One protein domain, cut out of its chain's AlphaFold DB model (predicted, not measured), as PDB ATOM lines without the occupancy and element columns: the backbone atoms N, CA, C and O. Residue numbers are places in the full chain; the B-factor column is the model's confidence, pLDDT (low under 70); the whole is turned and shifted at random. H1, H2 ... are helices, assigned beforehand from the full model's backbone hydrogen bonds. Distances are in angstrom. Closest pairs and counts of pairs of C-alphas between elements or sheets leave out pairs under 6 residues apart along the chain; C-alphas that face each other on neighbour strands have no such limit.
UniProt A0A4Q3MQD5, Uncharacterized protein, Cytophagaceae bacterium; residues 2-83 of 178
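AT A GLANCE: This is residues 2 to 83 of the 178 residues of an uncharacterized protein of Cytophagaceae bacterium (UniProt A0A4Q3MQD5). The long helix H4 makes the spine of the domain, with H2 side by side with it and H6 crossing the pair at a steep tilt; H1 lies on the other side of the pair from H6. Residues 26 to 32 stick out near one end of H4, and H5 turns the corner at its other end. The printed part has 82 residues with six named helices, H1 to H6 in order, and no named strand: all helix. It is compact, with a radius of gyration of the C-alphas of 13.4 A, and elongated, spanning 43 by 26 by 23 A.

IN THESE COORDINATES: H4, residues 39 to 57, is 26.7 A long, from C-alpha 39 at (-6.977, -58.092, 47.864) to C-alpha 57 at (-11.348, -31.854, 49.561). H6, residues 69 to 79, is 15.2 A long and ends at C-alpha 79 (-14.565, -46.503, 48.652). H2, residues 10 to 18, is 12.2 A long. H1 is residues 2 to 7, H3 residues 22 to 25 and H5 residues 60 to 64.

HOW THE PARTS SIT: The hub H4 touches H2 at a shallow tilt of 21 degrees, opposite ways; C-alphas 17 and 42 are closest, 6.1 A apart. With residues 46 to 53 alone H4 touches H6 at a steep tilt of 48 degrees; C-alphas 46 and 79 are closest, 6.2 A apart. H2 and H6 only just touch, with 3 pairs of C-alphas within 8 A; the closest are those of Ser 11 and Leu 72, 7.5 A apart. H4 and H5 only just touch, only at the corner, with 3 such pairs; C-alphas 57 and 63 are closest, 5.9 A apart. H1 is close to H2 but not clearly touching; C-alphas 4 and 13 are closest, 6.9 A apart. H3 is likewise close to H2 but not clearly touching; C-alphas 18 and 24 are closest, 6.0 A apart. Every O i to N i+4 pair is within hydrogen-bond range in H1, H2, H4, H5 and H6; H3 is too short for one.

THE WHOLE: The C-alphas of Asp 31 and Gln 61, the two farthest apart, are 43.2 A apart. The printed part has no cut. The link from H3 to H4, 13 residues, is long. The pLDDT is under 70 in residues 2 to 8 and 26 to 31.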
ATOM      1  N   GLU A   2       4.860 -45.760  48.005       53.94
ATOM      2  CA  GLU A   2       5.476 -44.427  48.129       53.94
ATOM      3  C   GLU A   2       5.289 -43.517  46.897       53.94
ATOM      4  O   GLU A   2       4.949 -42.350  47.040       53.94
ATOM      5  N   ALA A   3       5.396 -44.052  45.677       50.12
ATOM      6  CA  ALA A   3       5.239 -43.261  44.450       50.12
ATOM      7  C   ALA A   3       3.823 -42.671  44.249       50.12
ATOM      8  O   ALA A   3       3.693 -41.577  43.713       50.12
ATOM      9  N   LEU A   4       2.772 -43.361  44.711       56.38
ATOM     10  CA  LEU A   4       1.380 -42.873  44.696       56.38
ATOM     11  C   LEU A   4       1.123 -41.833  45.788       56.38
ATOM     12  O   LEU A   4       0.351 -40.898  45.593       56.38
ATOM     13  N   ARG A   5       1.793 -41.982  46.936       49.56
ATOM     14  CA  ARG A   5       1.797 -40.976  47.999       49.56
ATOM     15  C   ARG A   5       2.458 -39.676  47.537       49.56
ATOM     16  O   ARG A   5       1.966 -38.605  47.856       49.56
ATOM     17  N   VAL A   6       3.540 -39.783  46.766       47.62
ATOM     18  CA  VAL A   6       4.327 -38.639  46.282       47.62
ATOM     19  C   VAL A   6       3.710 -37.975  45.043       47.62
ATOM     20  O   VAL A   6       3.821 -36.762  44.900       47.62
ATOM     21  N   SER A   7       3.055 -38.725  44.148       57.66
ATOM     22  CA  SER A   7       2.495 -38.156  42.911       57.66
ATOM     23  C   SER A   7       1.142 -37.468  43.094       57.66
ATOM     24  O   SER A   7       0.776 -36.628  42.273       57.66
ATOM     25  N   GLY A   8       0.364 -37.850  44.116       57.25
ATOM     26  CA  GLY A   8      -1.003 -37.361  44.317       57.25
ATOM     27  C   GLY A   8      -1.935 -37.623  43.124       57.25
ATOM     28  O   GLY A   8      -2.979 -36.993  42.992       57.25
ATOM     29  N   ALA A   9      -1.588 -38.492  42.178       76.00
ATOM     30  CA  ALA A   9      -2.397 -38.680  40.978       76.00
ATOM     31  C   ALA A   9      -3.628 -39.552  41.290       76.00
ATOM     32  O   ALA A   9      -3.621 -40.753  41.021       76.00
ATOM     33  N   LEU A  10      -4.684 -38.951  41.858       79.06
ATOM     34  CA  LEU A  10      -5.929 -39.644  42.221       79.06
ATOM     35  C   LEU A  10      -6.498 -40.465  41.055       79.06
ATOM     36  O   LEU A  10      -6.902 -41.603  41.275       79.06
ATOM     37  N   SER A  11      -6.475 -39.946  39.823       77.19
ATOM     38  CA  SER A  11      -6.973 -40.670  38.645       77.19
ATOM     39  C   SER A  11      -6.124 -41.909  38.309       77.19
ATOM     40  O   SER A  11      -6.667 -42.965  37.998       77.19
ATOM     41  N   LEU A  12      -4.791 -41.838  38.440       77.69
ATOM     42  CA  LEU A  12      -3.907 -42.993  38.213       77.69
ATOM     43  C   LEU A  12      -4.097 -44.066  39.293       77.69
ATOM     44  O   LEU A  12      -4.077 -45.261  39.009       77.69
ATOM     45  N   ALA A  13      -4.291 -43.631  40.534       82.44
ATOM     46  CA  ALA A  13      -4.590 -44.511  41.650       82.44
ATOM     47  C   ALA A  13      -5.915 -45.264  41.445       82.44
ATOM     48  O   ALA A  13      -5.963 -46.465  41.698       82.44
ATOM     49  N   VAL A  14      -6.951 -44.589  40.930       83.75
ATOM     50  CA  VAL A  14      -8.224 -45.228  40.555       83.75
ATOM     51  C   VAL A  14      -8.000 -46.307  39.500       83.75
ATOM     52  O   VAL A  14      -8.503 -47.409  39.675       83.75
ATOM     53  N   ILE A  15      -7.208 -46.039  38.454       84.50
ATOM     54  CA  ILE A  15      -6.894 -47.038  37.415       84.50
ATOM     55  C   ILE A  15      -6.196 -48.260  38.025       84.50
ATOM     56  O   ILE A  15      -6.564 -49.393  37.733       84.50
ATOM     57  N   LEU A  16      -5.203 -48.045  38.893       85.38
ATOM     58  CA  LEU A  16      -4.484 -49.145  39.541       85.38
ATOM     59  C   LEU A  16      -5.385 -49.979  40.457       85.38
ATOM     60  O   LEU A  16      -5.227 -51.196  40.495       85.38
ATOM     61  N   ILE A  17      -6.309 -49.344  41.181       87.81
ATOM     62  CA  ILE A  17      -7.296 -50.048  42.007       87.81
ATOM     63  C   ILE A  17      -8.247 -50.841  41.111       87.81
ATOM     64  O   ILE A  17      -8.366 -52.041  41.315       87.81
ATOM     65  N   HIS A  18      -8.833 -50.206  40.090       86.44
ATOM     66  CA  HIS A  18      -9.761 -50.834  39.147       86.44
ATOM     67  C   HIS A  18      -9.183 -52.122  38.549       86.44
ATOM     68  O   HIS A  18      -9.796 -53.173  38.658       86.44
ATOM     69  N   LEU A  19      -7.946 -52.073  38.038       86.44
ATOM     70  CA  LEU A  19      -7.266 -53.223  37.423       86.44
ATOM     71  C   LEU A  19      -7.000 -54.407  38.368       86.44
ATOM     72  O   LEU A  19      -6.634 -55.483  37.901       86.44
ATOM     73  N   ASN A  20      -7.082 -54.208  39.684       88.31
ATOM     74  CA  ASN A  20      -6.750 -55.232  40.675       88.31
ATOM     75  C   ASN A  20      -7.920 -55.566  41.604       88.31
ATOM     76  O   ASN A  20      -7.794 -56.470  42.432       88.31
ATOM     77  N   ASP A  21      -9.041 -54.856  41.502       87.69
ATOM     78  CA  ASP A  21     -10.179 -55.053  42.381       87.69
ATOM     79  C   ASP A  21     -11.183 -56.037  41.770       87.69
ATOM     80  O   ASP A  21     -11.856 -55.694  40.798       87.69
ATOM     81  N   PRO A  22     -11.355 -57.241  42.343       83.56
ATOM     82  CA  PRO A  22     -12.344 -58.191  41.842       83.56
ATOM     83  C   PRO A  22     -13.776 -57.638  41.867       83.56
ATOM     84  O   PRO A  22     -14.627 -58.146  41.140       83.56
ATOM     85  N   GLU A  23     -14.078 -56.628  42.693       85.44
ATOM     86  CA  GLU A  23     -15.413 -56.031  42.720       85.44
ATOM     87  C   GLU A  23     -15.758 -55.224  41.470       85.44
ATOM     88  O   GLU A  23     -16.925 -55.202  41.083       85.44
ATOM     89  N   ASP A  24     -14.750 -54.655  40.813       82.75
ATOM     90  CA  ASP A  24     -14.906 -53.869  39.590       82.75
ATOM     91  C   ASP A  24     -15.063 -54.754  38.337       82.75
ATOM     92  O   ASP A  24     -15.459 -54.262  37.282       82.75
ATOM     93  N   HIS A  25     -14.807 -56.062  38.458       81.06
ATOM     94  CA  HIS A  25     -14.872 -57.044  37.368       81.06
ATOM     95  C   HIS A  25     -16.006 -58.071  37.532       81.06
ATOM     96  O   HIS A  25     -16.042 -59.075  36.823       81.06
ATOM     97  N   LYS A  26     -16.963 -57.844  38.446       69.25
ATOM     98  CA  LYS A  26     -18.069 -58.791  38.718       69.25
ATOM     99  C   LYS A  26     -18.947 -59.094  37.492       69.25
ATOM    100  O   LYS A  26     -19.531 -60.176  37.432       69.25
ATOM    101  N   ASP A  27     -19.023 -58.170  36.533       65.31
ATOM    102  CA  ASP A  27     -19.818 -58.307  35.303       65.31
ATOM    103  C   ASP A  27     -19.008 -58.798  34.090       65.31
ATOM    104  O   ASP A  27     -19.590 -59.169  33.062       65.31
ATOM    105  N   ASP A  28     -17.676 -58.852  34.201       65.00
ATOM    106  CA  ASP A  28     -16.820 -59.419  33.164       65.00
ATOM    107  C   ASP A  28     -16.999 -60.941  33.163       65.00
ATOM    108  O   ASP A  28     -16.439 -61.679  33.967       65.00
ATOM    109  N   LYS A  29     -17.788 -61.442  32.207       52.00
ATOM    110  CA  LYS A  29     -18.037 -62.882  31.989       52.00
ATOM    111  C   LYS A  29     -16.798 -63.670  31.522       52.00
ATOM    112  O   LYS A  29     -16.943 -64.778  31.007       52.00
ATOM    113  N   GLY A  30     -15.606 -63.088  31.611       56.09
ATOM    114  CA  GLY A  30     -14.359 -63.677  31.145       56.09
ATOM    115  C   GLY A  30     -13.570 -64.296  32.293       56.09
ATOM    116  O   GLY A  30     -13.227 -63.612  33.247       56.09
ATOM    117  N   ASP A  31     -13.195 -65.563  32.135       59.16
ATOM    118  CA  ASP A  31     -12.326 -66.363  33.021       59.16
ATOM    119  C   ASP A  31     -10.883 -65.810  33.200       59.16
ATOM    120  O   ASP A  31      -9.985 -66.540  33.609       59.16
ATOM    121  N   ASN A  32     -10.612 -64.541  32.870       70.50
ATOM    122  CA  ASN A  32      -9.256 -64.007  32.681       70.50
ATOM    123  C   ASN A  32      -8.887 -62.842  33.619       70.50
ATOM    124  O   ASN A  32      -8.021 -62.031  33.284       70.50
ATOM    125  N   PHE A  33      -9.543 -62.734  34.777       80.94
ATOM    126  CA  PHE A  33      -9.134 -61.799  35.827       80.94
ATOM    127  C   PHE A  33      -7.918 -62.357  36.584       80.94
ATOM    128  O   PHE A  33      -8.053 -63.246  37.423       80.94
ATOM    129  N   ASP A  34      -6.734 -61.832  36.268       82.00
ATOM    130  CA  ASP A  34      -5.452 -62.191  36.889       82.00
ATOM    131  C   ASP A  34      -4.831 -60.946  37.558       82.00
ATOM    132  O   ASP A  34      -4.043 -60.223  36.935       82.00
ATOM    133  N   PRO A  35      -5.254 -60.603  38.791       86.31
ATOM    134  CA  PRO A  35      -4.815 -59.384  39.452       86.31
ATOM    135  C   PRO A  35      -3.335 -59.477  39.832       86.31
ATOM    136  O   PRO A  35      -2.866 -60.454  40.413       86.31
ATOM    137  N   SER A  36      -2.594 -58.400  39.573       88.31
ATOM    138  CA  SER A  36      -1.182 -58.297  39.960       88.31
ATOM    139  C   SER A  36      -0.988 -58.031  41.458       88.31
ATOM    140  O   SER A  36       0.118 -58.195  41.974       88.31
ATOM    141  N   LEU A  37      -2.036 -57.580  42.153       88.62
ATOM    142  CA  LEU A  37      -2.035 -57.264  43.579       88.62
ATOM    143  C   LEU A  37      -3.034 -58.141  44.329       88.62
ATOM    144  O   LEU A  37      -4.133 -58.410  43.853       88.62
ATOM    145  N   ASP A  38      -2.675 -58.532  45.549       90.00
ATOM    146  CA  ASP A  38      -3.607 -59.218  46.434       90.00
ATOM    147  C   ASP A  38      -4.692 -58.262  46.970       90.00
ATOM    148  O   ASP A  38      -4.520 -57.041  47.062       90.00
ATOM    149  N   LEU A  39      -5.813 -58.843  47.394       88.69
ATOM    150  CA  LEU A  39      -6.977 -58.092  47.864       88.69
ATOM    151  C   LEU A  39      -6.694 -57.231  49.109       88.69
ATOM    152  O   LEU A  39      -7.329 -56.190  49.291       88.69
ATOM    153  N   ALA A  40      -5.773 -57.636  49.989       91.56
ATOM    154  CA  ALA A  40      -5.420 -56.819  51.148       91.56
ATOM    155  C   ALA A  40      -4.668 -55.559  50.703       91.56
ATOM    156  O   ALA A  40      -4.997 -54.464  51.159       91.56
ATOM    157  N   THR A  41      -3.749 -55.691  49.745       90.44
ATOM    158  CA  THR A  41      -3.057 -54.553  49.131       90.44
ATOM    159  C   THR A  41      -4.035 -53.591  48.449       90.44
ATOM    160  O   THR A  41      -3.941 -52.379  48.654       90.44
ATOM    161  N   VAL A  42      -5.027 -54.095  47.707       90.81
ATOM    162  CA  VAL A  42      -6.065 -53.258  47.070       90.81
ATOM    163  C   VAL A  42      -6.867 -52.462  48.106       90.81
ATOM    164  O   VAL A  42      -7.094 -51.263  47.937       90.81
ATOM    165  N   ARG A  43      -7.245 -53.090  49.226       92.19
ATOM    166  CA  ARG A  43      -7.956 -52.404  50.319       92.19
ATOM    167  C   ARG A  43      -7.124 -51.286  50.945       92.19
ATOM    168  O   ARG A  43      -7.665 -50.219  51.228       92.19
ATOM    169  N   GLU A  44      -5.826 -51.498  51.146       91.81
ATOM    170  CA  GLU A  44      -4.938 -50.447  51.657       91.81
ATOM    171  C   GLU A  44      -4.768 -49.297  50.654       91.81
ATOM    172  O   GLU A  44      -4.757 -48.131  51.052       91.81
ATOM    173  N   LEU A  45      -4.740 -49.592  49.350       91.00
ATOM    174  CA  LEU A  45      -4.729 -48.557  48.312       91.00
ATOM    175  C   LEU A  45      -6.008 -47.713  48.320       91.00
ATOM    176  O   LEU A  45      -5.903 -46.488  48.262       91.00
ATOM    177  N   LYS A  46      -7.194 -48.322  48.465       93.94
ATOM    178  CA  LYS A  46      -8.463 -47.579  48.608       93.94
ATOM    179  C   LYS A  46      -8.442 -46.638  49.817       93.94
ATOM    180  O   LYS A  46      -8.826 -45.476  49.702       93.94
ATOM    181  N   LYS A  47      -7.937 -47.097  50.969       93.69
ATOM    182  CA  LYS A  47      -7.803 -46.260  52.180       93.69
ATOM    183  C   LYS A  47      -6.835 -45.093  51.978       93.69
ATOM    184  O   LYS A  47      -7.132 -43.966  52.384       93.69
ATOM    185  N   LEU A  48      -5.685 -45.349  51.352       91.19
ATOM    186  CA  LEU A  48      -4.709 -44.306  51.035       91.19
ATOM    187  C   LEU A  48      -5.306 -43.275  50.072       91.19
ATOM    188  O   LEU A  48      -5.167 -42.075  50.293       91.19
ATOM    189  N   TRP A  49      -6.010 -43.744  49.043       93.75
ATOM    190  CA  TRP A  49      -6.697 -42.892  48.084       93.75
ATOM    191  C   TRP A  49      -7.731 -41.989  48.761       93.75
ATOM    192  O   TRP A  49      -7.707 -40.781  48.547       93.75
ATOM    193  N   LEU A  50      -8.575 -42.538  49.643       95.50
ATOM    194  CA  LEU A  50      -9.556 -41.753  50.403       95.50
ATOM    195  C   LEU A  50      -8.901 -40.694  51.281       95.50
ATOM    196  O   LEU A  50      -9.426 -39.594  51.413       95.50
ATOM    197  N   THR A  51      -7.760 -41.020  51.887       94.00
ATOM    198  CA  THR A  51      -7.011 -40.061  52.705       94.00
ATOM    199  C   THR A  51      -6.571 -38.871  51.851       94.00
ATOM    200  O   THR A  51      -6.886 -37.735  52.190       94.00
ATOM    201  N   GLN A  52      -5.964 -39.125  50.687       91.12
ATOM    202  CA  GLN A  52      -5.565 -38.066  49.751       91.12
ATOM    203  C   GLN A  52      -6.762 -37.281  49.198       91.12
ATOM    204  O   GLN A  52      -6.690 -36.064  49.033       91.12
ATOM    205  N   MET A  53      -7.869 -37.968  48.907       94.00
ATOM    206  CA  MET A  53      -9.096 -37.337  48.426       94.00
ATOM    207  C   MET A  53      -9.660 -36.365  49.469       94.00
ATOM    208  O   MET A  53      -9.972 -35.226  49.137       94.00
ATOM    209  N   ARG A  54      -9.721 -36.771  50.744       95.25
ATOM    210  CA  ARG A  54     -10.196 -35.930  51.855       95.25
ATOM    211  C   ARG A  54      -9.267 -34.754  52.157       95.25
ATOM    212  O   ARG A  54      -9.756 -33.682  52.506       95.25
ATOM    213  N   GLU A  55      -7.954 -34.942  52.019       92.69
ATOM    214  CA  GLU A  55      -6.967 -33.860  52.134       92.69
ATOM    215  C   GLU A  55      -7.186 -32.805  51.044       92.69
ATOM    216  O   GLU A  55      -7.297 -31.621  51.350       92.69
ATOM    217  N   ARG A  56      -7.357 -33.230  49.788       91.06
ATOM    218  CA  ARG A  56      -7.671 -32.326  48.668       91.06
ATOM    219  C   ARG A  56      -9.031 -31.668  48.797       91.06
ATOM    220  O   ARG A  56      -9.185 -30.510  48.440       91.06
ATOM    221  N   ALA A  57     -10.012 -32.383  49.335       94.62
ATOM    222  CA  ALA A  57     -11.348 -31.854  49.561       94.62
ATOM    223  C   ALA A  57     -11.373 -30.656  50.530       94.62
ATOM    224  O   ALA A  57     -12.339 -29.890  50.496       94.62
ATOM    225  N   GLN A  58     -10.322 -30.463  51.347       94.94
ATOM    226  CA  GLN A  58     -10.159 -29.260  52.176       94.94
ATOM    227  C   GLN A  58      -9.997 -27.988  51.330       94.94
ATOM    228  O   GLN A  58     -10.456 -26.925  51.747       94.94
ATOM    229  N   ASP A  59      -9.401 -28.091  50.137       93.38
ATOM    230  CA  ASP A  59      -9.373 -27.022  49.143       93.38
ATOM    231  C   ASP A  59     -10.426 -27.301  48.060       93.38
ATOM    232  O   ASP A  59     -10.210 -27.994  47.062       93.38
ATOM    233  N   THR A  60     -11.621 -26.740  48.266       92.94
ATOM    234  CA  THR A  60     -12.735 -26.885  47.322       92.94
ATOM    235  C   THR A  60     -12.374 -26.384  45.924       92.94
ATOM    236  O   THR A  60     -12.840 -26.957  44.936       92.94
ATOM    237  N   GLN A  61     -11.557 -25.333  45.809       89.44
ATOM    238  CA  GLN A  61     -11.186 -24.774  44.513       89.44
ATOM    239  C   GLN A  61     -10.231 -25.711  43.771       89.44
ATOM    240  O   GLN A  61     -10.423 -25.946  42.578       89.44
ATOM    241  N   GLU A  62      -9.247 -26.281  44.467       88.81
ATOM    242  CA  GLU A  62      -8.334 -27.270  43.892       88.81
ATOM    243  C   GLU A  62      -9.095 -28.509  43.406       88.81
ATOM    244  O   GLU A  62      -8.961 -28.908  42.246       88.81
ATOM    245  N   LEU A  63      -9.936 -29.099  44.263       91.50
ATOM    246  CA  LEU A  63     -10.637 -30.333  43.913       91.50
ATOM    247  C   LEU A  63     -11.643 -30.120  42.774       91.50
ATOM    248  O   LEU A  63     -11.710 -30.927  41.847       91.50
ATOM    249  N   SER A  64     -12.399 -29.021  42.798       90.31
ATOM    250  CA  SER A  64     -13.405 -28.736  41.764       90.31
ATOM    251  C   SER A  64     -12.823 -28.342  40.406       90.31
ATOM    252  O   SER A  64     -13.499 -28.469  39.384       90.31
ATOM    253  N   ALA A  65     -11.569 -27.887  40.368       87.75
ATOM    254  CA  ALA A  65     -10.857 -27.634  39.122       87.75
ATOM    255  C   ALA A  65     -10.413 -28.929  38.416       87.75
ATOM    256  O   ALA A  65     -10.007 -28.869  37.252       87.75
ATOM    257  N   ASN A  66     -10.491 -30.085  39.084       87.81
ATOM    258  CA  ASN A  66     -10.093 -31.358  38.502       87.81
ATOM    259  C   ASN A  66     -11.036 -31.759  37.344       87.81
ATOM    260  O   ASN A  66     -12.251 -31.809  37.543       87.81
ATOM    261  N   PRO A  67     -10.512 -32.072  36.144       85.00
ATOM    262  CA  PRO A  67     -11.341 -32.460  34.999       85.00
ATOM    263  C   PRO A  67     -12.123 -33.762  35.226       85.00
ATOM    264  O   PRO A  67     -13.200 -33.923  34.661       85.00
ATOM    265  N   ASP A  68     -11.626 -34.650  36.089       86.38
ATOM    266  CA  ASP A  68     -12.247 -35.938  36.407       86.38
ATOM    267  C   ASP A  68     -13.139 -35.867  37.659       86.38
ATOM    268  O   ASP A  68     -13.466 -36.908  38.232       86.38
ATOM    269  N   LEU A  69     -13.531 -34.666  38.115       91.56
ATOM    270  CA  LEU A  69     -14.253 -34.454  39.378       91.56
ATOM    271  C   LEU A  69     -15.397 -35.453  39.585       91.56
ATOM    272  O   LEU A  69     -15.476 -36.079  40.636       91.56
ATOM    273  N   LEU A  70     -16.267 -35.632  38.586       91.06
ATOM    274  CA  LEU A  70     -17.423 -36.516  38.717       91.06
ATOM    275  C   LEU A  70     -17.016 -37.979  38.965       91.06
ATOM    276  O   LEU A  70     -17.585 -38.636  39.833       91.06
ATOM    277  N   ASN A  71     -15.998 -38.471  38.256       89.94
ATOM    278  CA  ASN A  71     -15.463 -39.817  38.466       89.94
ATOM    279  C   ASN A  71     -14.861 -39.950  39.876       89.94
ATOM    280  O   ASN A  71     -15.121 -40.923  40.578       89.94
ATOM    281  N   LEU A  72     -14.118 -38.936  40.333       92.81
ATOM    282  CA  LEU A  72     -13.569 -38.916  41.690       92.81
ATOM    283  C   LEU A  72     -14.671 -38.945  42.759       92.81
ATOM    284  O   LEU A  72     -14.513 -39.633  43.762       92.81
ATOM    285  N   LEU A  73     -15.791 -38.246  42.557       95.38
ATOM    286  CA  LEU A  73     -16.913 -38.254  43.502       95.38
ATOM    287  C   LEU A  73     -17.591 -39.627  43.591       95.38
ATOM    288  O   LEU A  73     -17.855 -40.091  44.700       95.38
ATOM    289  N   TYR A  74     -17.812 -40.304  42.461       93.56
ATOM    290  CA  TYR A  74     -18.341 -41.673  42.463       93.56
ATOM    291  C   TYR A  74     -17.378 -42.653  43.142       93.56
ATOM    292  O   TYR A  74     -17.793 -43.413  44.014       93.56
ATOM    293  N   ARG A  75     -16.074 -42.585  42.846       94.00
ATOM    294  CA  ARG A  75     -15.083 -43.443  43.517       94.00
ATOM    295  C   ARG A  75     -14.954 -43.143  45.008       94.00
ATOM    296  O   ARG A  75     -14.771 -44.061  45.803       94.00
ATOM    297  N   TRP A  76     -15.104 -41.883  45.417       96.31
ATOM    298  CA  TRP A  76     -15.192 -41.537  46.835       96.31
ATOM    299  C   TRP A  76     -16.414 -42.190  47.479       96.31
ATOM    300  O   TRP A  76     -16.264 -42.849  48.506       96.31
ATOM    301  N   GLN A  77     -17.584 -42.101  46.848       95.19
ATOM    302  CA  GLN A  77     -18.803 -42.752  47.328       95.19
ATOM    303  C   GLN A  77     -18.642 -44.275  47.475       95.19
ATOM    304  O   GLN A  77     -19.121 -44.844  48.450       95.19
ATOM    305  N   GLU A  78     -17.967 -44.929  46.526       93.00
ATOM    306  CA  GLU A  78     -17.743 -46.382  46.529       93.00
ATOM    307  C   GLU A  78     -16.731 -46.839  47.580       93.00
ATOM    308  O   GLU A  78     -16.883 -47.905  48.177       93.00
ATOM    309  N   TYR A  79     -15.652 -46.079  47.773       93.69
ATOM    310  CA  TYR A  79     -14.565 -46.503  48.652       93.69
ATOM    311  C   TYR A  79     -14.824 -46.119  50.109       93.69
ATOM    312  O   TYR A  79     -14.319 -46.798  51.010       93.69
ATOM    313  N   ALA A  80     -15.554 -45.027  50.356       93.75
ATOM    314  CA  ALA A  80     -15.830 -44.541  51.701       93.75
ATOM    315  C   ALA A  80     -16.686 -45.524  52.507       93.75
ATOM    316  O   ALA A  80     -17.540 -46.233  51.985       93.75
ATOM    317  N   ALA A  81     -16.471 -45.526  53.824       91.50
ATOM    318  CA  ALA A  81     -17.343 -46.255  54.739       91.50
ATOM    319  C   ALA A  81     -18.728 -45.593  54.843       91.50
ATOM    320  O   ALA A  81     -19.722 -46.289  55.042       91.50
ATOM    321  N   ASP A  82     -18.786 -44.265  54.700       92.25
ATOM    322  CA  ASP A  82     -20.023 -43.503  54.571       92.25
ATOM    323  C   ASP A  82     -20.141 -42.933  53.154       92.25
ATOM    324  O   ASP A  82     -19.406 -42.030  52.751       92.25
ATOM    325  N   ALA A  83     -21.107 -43.456  52.402       90.62
ATOM    326  CA  ALA A  83     -21.396 -43.028  51.038       90.62
ATOM    327  C   ALA A  83     -21.890 -41.567  50.948       90.62
ATOM    328  O   ALA A  83     -21.952 -41.013  49.851       90.62
TER     329      ALA A  83